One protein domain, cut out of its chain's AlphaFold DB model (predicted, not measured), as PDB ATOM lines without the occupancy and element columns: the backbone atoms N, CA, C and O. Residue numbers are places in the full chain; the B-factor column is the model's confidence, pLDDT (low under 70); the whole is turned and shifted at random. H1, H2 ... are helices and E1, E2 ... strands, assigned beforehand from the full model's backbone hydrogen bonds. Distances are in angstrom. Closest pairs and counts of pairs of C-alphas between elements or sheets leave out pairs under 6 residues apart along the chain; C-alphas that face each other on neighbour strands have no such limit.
ATOM      1  N   LYS A 393     187.442 160.493 180.829       91.12
ATOM      2  CA  LYS A 393     186.158 161.072 180.403       91.12
ATOM      3  C   LYS A 393     185.030 160.601 181.332       91.12
ATOM      4  O   LYS A 393     184.880 159.410 181.585       91.12
ATOM      5  N   GLY A 394     184.179 161.525 181.783       90.38
ATOM      6  CA  GLY A 394     182.985 161.183 182.565       90.38
ATOM      7  C   GLY A 394     182.011 160.286 181.786       90.38
ATOM      8  O   GLY A 394     181.888 160.406 180.568       90.38
ATOM      9  N   ALA A 395     181.281 159.408 182.478       89.19
ATOM     10  CA  ALA A 395     180.518 158.330 181.840       89.19
ATOM     11  C   ALA A 395     179.455 158.805 180.824       89.19
ATOM     12  O   ALA A 395     179.289 158.180 179.780       89.19
ATOM     13  N   LYS A 396     178.800 159.957 181.050       90.69
ATOM     14  CA  LYS A 396     177.876 160.572 180.073       90.69
ATOM     15  C   LYS A 396     178.583 160.992 178.772       90.69
ATOM     16  O   LYS A 396     178.015 160.859 177.690       90.69
ATOM     17  N   ALA A 397     179.836 161.450 178.863       93.31
ATOM     18  CA  ALA A 397     180.665 161.736 177.694       93.31
ATOM     19  C   ALA A 397     181.103 160.441 176.994       93.31
ATOM     20  O   ALA A 397     181.031 160.383 175.771       93.31
ATOM     21  N   LEU A 398     181.466 159.390 177.743       93.88
ATOM     22  CA  LEU A 398     181.783 158.071 177.172       93.88
ATOM     23  C   LEU A 398     180.594 157.456 176.426       93.88
ATOM     24  O   LEU A 398     180.771 157.042 175.284       93.88
ATOM     25  N   ARG A 399     179.376 157.470 176.993       93.62
ATOM     26  CA  ARG A 399     178.163 157.012 176.283       93.62
ATOM     27  C   ARG A 399     177.975 157.766 174.960       93.62
ATOM     28  O   ARG A 399     177.766 157.150 173.920       93.62
ATOM     29  N   ALA A 400     178.119 159.093 174.965       95.12
ATOM     30  CA  ALA A 400     178.004 159.894 173.746       95.12
ATOM     31  C   ALA A 400     179.108 159.596 172.706       95.12
ATOM     32  O   ALA A 400     178.835 159.630 171.506       95.12
ATOM     33  N   ASP A 401     180.334 159.313 173.148       95.12
ATOM     34  CA  ASP A 401     181.503 159.044 172.296       95.12
ATOM     35  C   ASP A 401     181.451 157.638 171.672       95.12
ATOM     36  O   ASP A 401     181.615 157.485 170.458       95.12
ATOM     37  N   VAL A 402     181.110 156.622 172.475       95.19
ATOM     38  CA  VAL A 402     180.862 155.243 172.019       95.19
ATOM     39  C   VAL A 402     179.716 155.224 171.011       95.19
ATOM     40  O   VAL A 402     179.908 154.734 169.899       95.19
ATOM     41  N   ARG A 403     178.572 155.858 171.320       95.62
ATOM     42  CA  ARG A 403     177.431 155.960 170.394       95.62
ATOM     43  C   ARG A 403     177.827 156.555 169.042       95.62
ATOM     44  O   ARG A 403     177.578 155.948 168.007       95.62
ATOM     45  N   ARG A 404     178.504 157.711 169.043       96.38
ATOM     46  CA  ARG A 404     179.009 158.360 167.814       96.38
ATOM     47  C   ARG A 404     179.944 157.454 167.011       96.38
ATOM     48  O   ARG A 404     179.955 157.534 165.784       96.38
ATOM     49  N   THR A 405     180.733 156.629 167.693       96.50
ATOM     50  CA  THR A 405     181.716 155.735 167.073       96.50
ATOM     51  C   THR A 405     181.041 154.502 166.467       96.50
ATOM     52  O   THR A 405     181.300 154.197 165.305       96.50
ATOM     53  N   LEU A 406     180.097 153.871 167.173       95.00
ATOM     54  CA  LEU A 406     179.276 152.768 166.652       95.00
ATOM     55  C   LEU A 406     178.469 153.202 165.416       95.00
ATOM     56  O   LEU A 406     178.572 152.560 164.370       95.00
ATOM     57  N   THR A 407     177.780 154.352 165.483       94.69
ATOM     58  CA  THR A 407     177.079 154.942 164.326       94.69
ATOM     59  C   THR A 407     178.029 155.203 163.151       94.69
ATOM     60  O   THR A 407     177.688 154.893 162.012       94.69
ATOM     61  N   ARG A 408     179.237 155.737 163.396       95.44
ATOM     62  CA  ARG A 408     180.233 156.003 162.338       95.44
ATOM     63  C   ARG A 408     180.724 154.723 161.656       95.44
ATOM     64  O   ARG A 408     180.992 154.753 160.460       95.44
ATOM     65  N   MET A 409     180.856 153.631 162.405       93.94
ATOM     66  CA  MET A 409     181.284 152.328 161.882       93.94
ATOM     67  C   MET A 409     180.134 151.521 161.256       93.94
ATOM     68  O   MET A 409     180.375 150.435 160.739       93.94
ATOM     69  N   GLY A 410     178.893 152.024 161.300       91.88
ATOM     70  CA  GLY A 410     177.716 151.309 160.799       91.88
ATOM     71  C   GLY A 410     177.372 150.047 161.596       91.88
ATOM     72  O   GLY A 410     176.695 149.169 161.068       91.88
ATOM     73  N   ILE A 411     177.848 149.933 162.841       93.12
ATOM     74  CA  ILE A 411     177.536 148.801 163.721       93.12
ATOM     75  C   ILE A 411     176.157 149.054 164.346       93.12
ATOM     76  O   ILE A 411     176.019 150.046 165.067       93.12
ATOM     77  N   PRO A 412     175.139 148.203 164.110       93.62
ATOM     78  CA  PRO A 412     173.877 148.304 164.825       93.62
ATOM     79  C   PRO A 412     174.093 148.029 166.317       93.62
ATOM     80  O   PRO A 412     174.773 147.075 166.713       93.62
ATOM     81  N   PHE A 413     173.485 148.868 167.152       94.69
ATOM     82  CA  PHE A 413     173.579 148.791 168.604       94.69
ATOM     83  C   PHE A 413     172.248 149.151 169.260       94.69
ATOM     84  O   PHE A 413     171.399 149.823 168.671       94.69
ATOM     85  N   ARG A 414     172.123 148.757 170.523       94.56
ATOM     86  CA  ARG A 414     171.021 149.077 171.422       94.56
ATOM     87  C   ARG A 414     171.605 149.563 172.747       94.56
ATOM     88  O   ARG A 414     172.538 148.961 173.276       94.56
ATOM     89  N   GLU A 415     171.113 150.688 173.258       94.06
ATOM     90  CA  GLU A 415     171.532 151.189 174.574       94.06
ATOM     91  C   GLU A 415     170.939 150.290 175.669       94.06
ATOM     92  O   GLU A 415     169.751 149.971 175.644       94.06
ATOM     93  N   ILE A 416     171.779 149.861 176.613       92.75
ATOM     94  CA  ILE A 416     171.406 148.998 177.743       92.75
ATOM     95  C   ILE A 416     171.835 149.664 179.058       92.75
ATOM     96  O   ILE A 416     172.744 150.499 179.042       92.75
ATOM     97  N   PRO A 417     171.223 149.325 180.208       89.12
ATOM     98  CA  PRO A 417     171.638 149.890 181.485       89.12
ATOM     99  C   PRO A 417     173.130 149.643 181.747       89.12
ATOM    100  O   PRO A 417     173.574 148.501 181.841       89.12
ATOM    101  N   GLY A 418     173.900 150.733 181.827       87.00
ATOM    102  CA  GLY A 418     175.357 150.707 181.997       87.00
ATOM    103  C   GLY A 418     176.196 150.537 180.718       87.00
ATOM    104  O   GLY A 418     177.423 150.589 180.813       87.00
ATOM    105  N   GLY A 419     175.612 150.389 179.520       92.62
ATOM    106  CA  GLY A 419     176.400 150.051 178.327       92.62
ATOM    107  C   GLY A 419     175.680 150.049 176.973       92.62
ATOM    108  O   GLY A 419     174.662 150.712 176.772       92.62
ATOM    109  N   PHE A 420     176.242 149.291 176.028       94.75
ATOM    110  CA  PHE A 420     175.710 149.081 174.676       94.75
ATOM    111  C   PHE A 420     175.727 147.595 174.309       94.75
ATOM    112  O   PHE A 420     176.780 146.962 174.362       94.75
ATOM    113  N   GLU A 421     174.593 147.063 173.864       94.25
ATOM    114  CA  GLU A 421     174.501 145.762 173.201       94.25
ATOM    115  C   GLU A 421     174.754 145.975 171.700       94.25
ATOM    116  O   GLU A 421     174.072 146.775 171.062       94.25
ATOM    117  N   CYS A 422     175.759 145.315 171.129       94.06
ATOM    118  CA  CYS A 422     176.238 145.559 169.764       94.06
ATOM    119  C   CYS A 422     176.226 144.266 168.940       94.06
ATOM    120  O   CYS A 422     176.375 143.168 169.482       94.06
ATOM    121  N   ALA A 423     176.043 144.384 167.624       92.00
ATOM    122  CA  ALA A 423     176.058 143.245 166.712       92.00
ATOM    123  C   ALA A 423     176.821 143.593 165.428       92.00
ATOM    124  O   ALA A 423     176.598 144.640 164.828       92.00
ATOM    125  N   HIS A 424     177.741 142.727 165.008       90.56
ATOM    126  CA  HIS A 424     178.608 142.954 163.855       90.56
ATOM    127  C   HIS A 424     178.755 141.673 163.029       90.56
ATOM    128  O   HIS A 424     178.981 140.597 163.573       90.56
ATOM    129  N   GLU A 425     178.632 141.783 161.708       85.56
ATOM    130  CA  GLU A 425     178.821 140.670 160.777       85.56
ATOM    131  C   GLU A 425     180.250 140.782 160.239       85.56
ATOM    132  O   GLU A 425     180.524 141.694 159.450       85.56
ATOM    133  N   PRO A 426     181.186 139.932 160.701       77.94
ATOM    134  CA  PRO A 426     182.569 140.010 160.265       77.94
ATOM    135  C   PRO A 426     182.635 139.730 158.766       77.94
ATOM    136  O   PRO A 426     182.152 138.705 158.284       77.94
ATOM    137  N   SER A 427     183.286 140.620 158.019       67.75
ATOM    138  CA  SER A 427     183.416 140.526 156.559       67.75
ATOM    139  C   SER A 427     184.223 139.313 156.074       67.75
ATOM    140  O   SER A 427     184.261 139.048 154.874       67.75
ATOM    141  N   ASN A 532     166.731 158.233 166.768       47.97
ATOM    142  CA  ASN A 532     167.061 157.002 167.513       47.97
ATOM    143  C   ASN A 532     166.030 155.846 167.440       47.97
ATOM    144  O   ASN A 532     166.349 154.737 167.855       47.97
ATOM    145  N   ALA A 533     164.807 156.082 166.956       54.25
ATOM    146  CA  ALA A 533     163.718 155.102 166.935       54.25
ATOM    147  C   ALA A 533     163.908 153.957 165.921       54.25
ATOM    148  O   ALA A 533     163.229 152.935 166.030       54.25
ATOM    149  N   ASP A 534     164.792 154.116 164.932       58.09
ATOM    150  CA  ASP A 534     165.041 153.084 163.918       58.09
ATOM    151  C   ASP A 534     166.263 152.207 164.234       58.09
ATOM    152  O   ASP A 534     166.289 151.049 163.830       58.09
ATOM    153  N   ALA A 535     167.203 152.679 165.064       62.53
ATOM    154  CA  ALA A 535     168.400 151.921 165.451       62.53
ATOM    155  C   ALA A 535     168.076 150.592 166.164       62.53
ATOM    156  O   ALA A 535     168.687 149.567 165.866       62.53
ATOM    157  N   GLU A 536     167.079 150.575 167.059       66.94
ATOM    158  CA  GLU A 536     166.649 149.347 167.748       66.94
ATOM    159  C   GLU A 536     165.931 148.369 166.797       66.94
ATOM    160  O   GLU A 536     166.104 147.153 166.901       66.94
ATOM    161  N   LYS A 537     165.191 148.886 165.804       73.50
ATOM    162  CA  LYS A 537     164.577 148.058 164.753       73.50
ATOM    163  C   LYS A 537     165.646 147.453 163.854       73.50
ATOM    164  O   LYS A 537     165.571 146.263 163.565       73.50
ATOM    165  N   ASP A 538     166.633 148.246 163.439       73.56
ATOM    166  CA  ASP A 538     167.760 147.785 162.628       73.56
ATOM    167  C   ASP A 538     168.601 146.743 163.376       73.56
ATOM    168  O   ASP A 538     168.989 145.750 162.766       73.56
ATOM    169  N   TYR A 539     168.795 146.888 164.692       80.19
ATOM    170  CA  TYR A 539     169.429 145.872 165.540       80.19
ATOM    171  C   TYR A 539     168.666 144.537 165.523       80.19
ATOM    172  O   TYR A 539     169.214 143.500 165.137       80.19
ATOM    173  N   GLU A 540     167.376 144.558 165.862       79.56
ATOM    174  CA  GLU A 540     166.514 143.367 165.860       79.56
ATOM    175  C   GLU A 540     166.399 142.718 164.470       79.56
ATOM    176  O   GLU A 540     166.325 141.495 164.332       79.56
ATOM    177  N   HIS A 541     166.378 143.535 163.420       77.62
ATOM    178  CA  HIS A 541     166.264 143.120 162.027       77.62
ATOM    179  C   HIS A 541     167.574 142.544 161.472       77.62
ATOM    180  O   HIS A 541     167.540 141.578 160.704       77.62
ATOM    181  N   PHE A 542     168.717 143.086 161.893       77.75
ATOM    182  CA  PHE A 542     170.049 142.549 161.633       77.75
ATOM    183  C   PHE A 542     170.221 141.182 162.306       77.75
ATOM    184  O   PHE A 542     170.525 140.201 161.626       77.75
ATOM    185  N   MET A 543     169.893 141.072 163.598       76.94
ATOM    186  CA  MET A 543     169.963 139.804 164.339       76.94
ATOM    187  C   MET A 543     169.085 138.690 163.744       76.94
ATOM    188  O   MET A 543     169.419 137.514 163.868       76.94
ATOM    189  N   LYS A 544     167.993 139.038 163.050       77.38
ATOM    190  CA  LYS A 544     167.108 138.086 162.345       77.38
ATOM    191  C   LYS A 544     167.567 137.736 160.921       77.38
ATOM    192  O   LYS A 544     166.928 136.912 160.268       77.38
ATOM    193  N   ARG A 545     168.638 138.357 160.413       74.81
ATOM    194  CA  ARG A 545     169.162 138.164 159.045       74.81
ATOM    195  C   ARG A 545     170.585 137.611 159.009       74.81
ATOM    196  O   ARG A 545     170.876 136.771 158.155       74.81
ATOM    197  N   SER A 546     171.456 138.082 159.892       74.81
ATOM    198  CA  SER A 546     172.891 137.801 159.857       74.81
ATOM    199  C   SER A 546     173.219 136.515 160.612       74.81
ATOM    200  O   SER A 546     173.557 136.530 161.791       74.81
ATOM    201  N   ALA A 547     173.155 135.383 159.905       71.25
ATOM    202  CA  ALA A 547     173.474 134.050 160.438       71.25
ATOM    203  C   ALA A 547     174.936 133.882 160.919       71.25
ATOM    204  O   ALA A 547     175.259 132.877 161.546       71.25
ATOM    205  N   LEU A 548     175.807 134.854 160.623       77.31
ATOM    206  CA  LEU A 548     177.201 134.941 161.079       77.31
ATOM    207  C   LEU A 548     177.443 136.158 162.002       77.31
ATOM    208  O   LEU A 548     178.589 136.523 162.252       77.31
ATOM    209  N   GLY A 549     176.381 136.816 162.481       81.69
ATOM    210  CA  GLY A 549     176.474 138.010 163.320       81.69
ATOM    211  C   GLY A 549     177.057 137.715 164.705       81.69
ATOM    212  O   GLY A 549     176.463 136.989 165.500       81.69
ATOM    213  N   VAL A 550     178.197 138.330 165.015       88.62
ATOM    214  CA  VAL A 550     178.816 138.318 166.344       88.62
ATOM    215  C   VAL A 550     178.140 139.381 167.210       88.62
ATOM    216  O   VAL A 550     178.148 140.563 166.861       88.62
ATOM    217  N   ARG A 551     177.577 138.975 168.354       90.19
ATOM    218  CA  ARG A 551     177.098 139.894 169.401       90.19
ATOM    219  C   ARG A 551     178.210 140.168 170.407       90.19
ATOM    220  O   ARG A 551     178.968 139.261 170.743       90.19
ATOM    221  N   PHE A 552     178.284 141.398 170.902       91.56
ATOM    222  CA  PHE A 552     179.198 141.797 171.971       91.56
ATOM    223  C   PHE A 552     178.604 142.951 172.787       91.56
ATOM    224  O   PHE A 552     177.762 143.699 172.295       91.56
ATOM    225  N   GLU A 553     179.045 143.104 174.033       92.75
ATOM    226  CA  GLU A 553     178.562 144.142 174.949       92.75
ATOM    227  C   GLU A 553     179.695 145.102 175.328       92.75
ATOM    228  O   GLU A 553     180.821 144.677 175.594       92.75
ATOM    229  N   ILE A 554     179.396 146.402 175.381       93.50
ATOM    230  CA  ILE A 554     180.312 147.448 175.852       93.50
ATOM    231  C   ILE A 554     179.768 148.007 177.166       93.50
ATOM    232  O   ILE A 554     178.902 148.883 177.155       93.50
ATOM    233  N   HIS A 555     180.288 147.530 178.296       92.00
ATOM    234  CA  HIS A 555     179.952 148.057 179.624       92.00
ATOM    235  C   HIS A 555     180.849 149.243 179.988       92.00
ATOM    236  O   HIS A 555     182.075 149.150 179.942       92.00
ATOM    237  N   ILE A 556     180.240 150.363 180.379       91.25
ATOM    238  CA  ILE A 556     180.931 151.555 180.880       91.25
ATOM    239  C   ILE A 556     180.806 151.541 182.402       91.25
ATOM    240  O   ILE A 556     179.727 151.771 182.931       91.25
ATOM    241  N   VAL A 557     181.902 151.301 183.124       89.38
ATOM    242  CA  VAL A 557     181.898 151.240 184.597       89.38
ATOM    243  C   VAL A 557     182.695 152.404 185.184       89.38
ATOM    244  O   VAL A 557     183.838 152.654 184.801       89.38
ATOM    245  N   LYS A 558     182.104 153.115 186.151       87.69
ATOM    246  CA  LYS A 558     182.770 154.198 186.887       87.69
ATOM    247  C   LYS A 558     183.666 153.614 187.987       87.69
ATOM    248  O   LYS A 558     183.232 153.440 189.121       87.69
ATOM    249  N   VAL A 559     184.926 153.331 187.663       82.12
ATOM    250  CA  VAL A 559     185.933 152.923 188.658       82.12
ATOM    251  C   VAL A 559     186.436 154.116 189.478       82.12
ATOM    252  O   VAL A 559     186.804 155.157 188.933       82.12
ATOM    253  N   SER A 560     186.467 153.963 190.803       76.62
ATOM    254  CA  SER A 560     187.076 154.937 191.716       76.62
ATOM    255  C   SER A 560     188.600 154.888 191.614       76.62
ATOM    256  O   SER A 560     189.191 153.810 191.633       76.62
ATOM    257  N   PHE A 561     189.249 156.055 191.556       61.75
ATOM    258  CA  PHE A 561     190.690 156.180 191.288       61.75
ATOM    259  C   PHE A 561     191.572 155.362 192.256       61.75
ATOM    260  O   PHE A 561     192.516 154.706 191.828       61.75
ATOM    261  N   PHE A 562     191.193 155.300 193.538       58.09
ATOM    262  CA  PHE A 562     191.860 154.492 194.570       58.09
ATOM    263  C   PHE A 562     191.929 152.983 194.264       58.09
ATOM    264  O   PHE A 562     192.825 152.309 194.763       58.09
ATOM    265  N   SER A 563     191.022 152.435 193.449       54.50
ATOM    266  CA  SER A 563     191.022 151.007 193.094       54.50
ATOM    267  C   SER A 563     191.996 150.667 191.960       54.50
ATOM    268  O   SER A 563     192.459 149.533 191.880       54.50
ATOM    269  N   LEU A 564     192.332 151.632 191.096       52.53
ATOM    270  CA  LEU A 564     193.240 151.412 189.962       52.53
ATOM    271  C   LEU A 564     194.718 151.365 190.374       52.53
ATOM    272  O   LEU A 564     195.509 150.732 189.684       52.53
ATOM    273  N   ALA A 565     195.084 151.971 191.507       50.91
ATOM    274  CA  ALA A 565     196.467 152.007 191.991       50.91
ATOM    275  C   ALA A 565     197.060 150.612 192.289       50.91
ATOM    276  O   ALA A 565     198.266 150.440 192.168       50.91
ATOM    277  N   ARG A 566     196.228 149.611 192.630       47.28
ATOM    278  CA  ARG A 566     196.663 148.204 192.741       47.28
ATOM    279  C   ARG A 566     196.804 147.530 191.376       47.28
ATOM    280  O   ARG A 566     197.862 147.004 191.076       47.28
ATOM    281  N   LEU A 567     195.790 147.657 190.517       50.44
ATOM    282  CA  LEU A 567     195.794 147.084 189.163       50.44
ATOM    283  C   LEU A 567     196.936 147.596 188.271       50.44
ATOM    284  O   LEU A 567     197.341 146.888 187.358       50.44
ATOM    285  N   TRP A 568     197.454 148.803 188.515       43.47
ATOM    286  CA  TRP A 568     198.656 149.305 187.837       43.47
ATOM    287  C   TRP A 568     199.963 148.735 188.406       43.47
ATOM    288  O   TRP A 568     200.942 148.650 187.674       43.47
ATOM    289  N   PHE A 569     199.986 148.318 189.676       44.97
ATOM    290  CA  PHE A 569     201.126 147.625 190.283       44.97
ATOM    291  C   PHE A 569     201.186 146.159 189.835       44.97
ATOM    292  O   PHE A 569     202.235 145.709 189.387       44.97
ATOM    293  N   ASP A 570     200.048 145.456 189.854       45.91
ATOM    294  CA  ASP A 570     199.935 144.045 189.444       45.91
ATOM    295  C   ASP A 570     200.208 143.814 187.937       45.91
ATOM    296  O   ASP A 570     200.338 142.673 187.502       45.91
ATOM    297  N   LEU A 571     200.289 144.882 187.129       43.97
ATOM    298  CA  LEU A 571     200.658 144.842 185.704       43.97
ATOM    299  C   LEU A 571     202.096 145.318 185.414       43.97
ATOM    300  O   LEU A 571     202.500 145.321 184.251       43.97
ATOM    301  N   CYS A 572     202.840 145.757 186.437       42.53
ATOM    302  CA  CYS A 572     204.200 146.308 186.323       42.53
ATOM    303  C   CYS A 572     205.233 145.559 187.190       42.53
ATOM    304  O   CYS A 572     206.294 146.118 187.479       42.53
ATOM    305  N   SER A 573     204.915 144.336 187.630       37.31
ATOM    306  CA  SER A 573     205.738 143.498 188.515       37.31
ATOM    307  C   SER A 573     205.940 142.084 187.969       37.31
ATOM    308  O   SER A 573     205.229 141.711 187.012       37.31
TER     309      SER A 573
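This is residues 393 to 427 and 532 to 573 of the 573 residues of an uncharacterized protein of Exidia glandulosa HHB12029 (UniProt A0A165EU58). A small antiparallel sheet of three strands is the middle layer, with helix H1 lying lengthwise over one face and the shorter helix H2 set crosswise over part of the other, at E1. From this body a thin tail, residues 559 to 573 with the short helix H3, sticks out and adds to the length. The printed part has 77 residues with three named helices and three named strands, in the order H1, E1, E2, H2, E3, H3; the sheet's order is E1, E2, E3, and the class is mixed, helices and strands. The whole is loose, with a radius of gyration of the C-alphas of 15.9 A, and elongated, spanning 46 by 26 by 20 A.

H1, residues 395 to 408, is on the sheet of E1, residues 413 to 416, E2, residues 419 to 424, and E3, residues 550 to 555. Its height over the sheet is 9.7 A. It runs along the strands, at 13 degrees to E2 on the local plane; its closest C-alphas to E2 are those of Arg 399 and Gly 419, 7.5 A. E1 and E2 form a hairpin, antiparallel at 157 degrees, with N 414 and O 421 within hydrogen-bond range at 2.8 A. H2, residues 535 to 543, is on the opposite face from H1, giving three layers, helices on both faces of a sheet. Its height over the sheet is 7.5 A, and it runs across the strands, at 67 degrees to E1 on the local plane. The closest C-alphas of H2 and E1 are those of Glu 536 and Arg 414, 5.7 A. E2 and E3 are antiparallel at 162 degrees, with N 422 and O 552 at 2.8 A. H3, residues 561 to 567, is not on the sheet and is apart from H1 and H2. In H1 and H2 every O i to N i+4 pair is within hydrogen-bond range; in H3 0 of 3 are, beside 2 of 4 O i to N i+3 pairs.

H1 begins at C-alpha 395, (180.518, 158.330, 181.840), and is 19.6 A long. E1 measures 9.4 A, E2 16.3 A, H2 12.3 A and E3 16.5 A. E3 begins at C-alpha 550, (178.816, 138.318, 166.344). H3, 10.6 A, ends at C-alpha 567, (195.794, 147.084, 189.163).

The C-alphas farthest apart, those of Ala 533 and Ser 573, are 48.6 A apart. Residues 428 to 531 are not printed, and C-alphas 427 and 532 are 25.7 A apart across the cut. Of the links printed whole, no link is long. The mean pLDDT of the printed part is 79.4; residue 427, residues 532 to 536 and residues 561 to 573 are under 70.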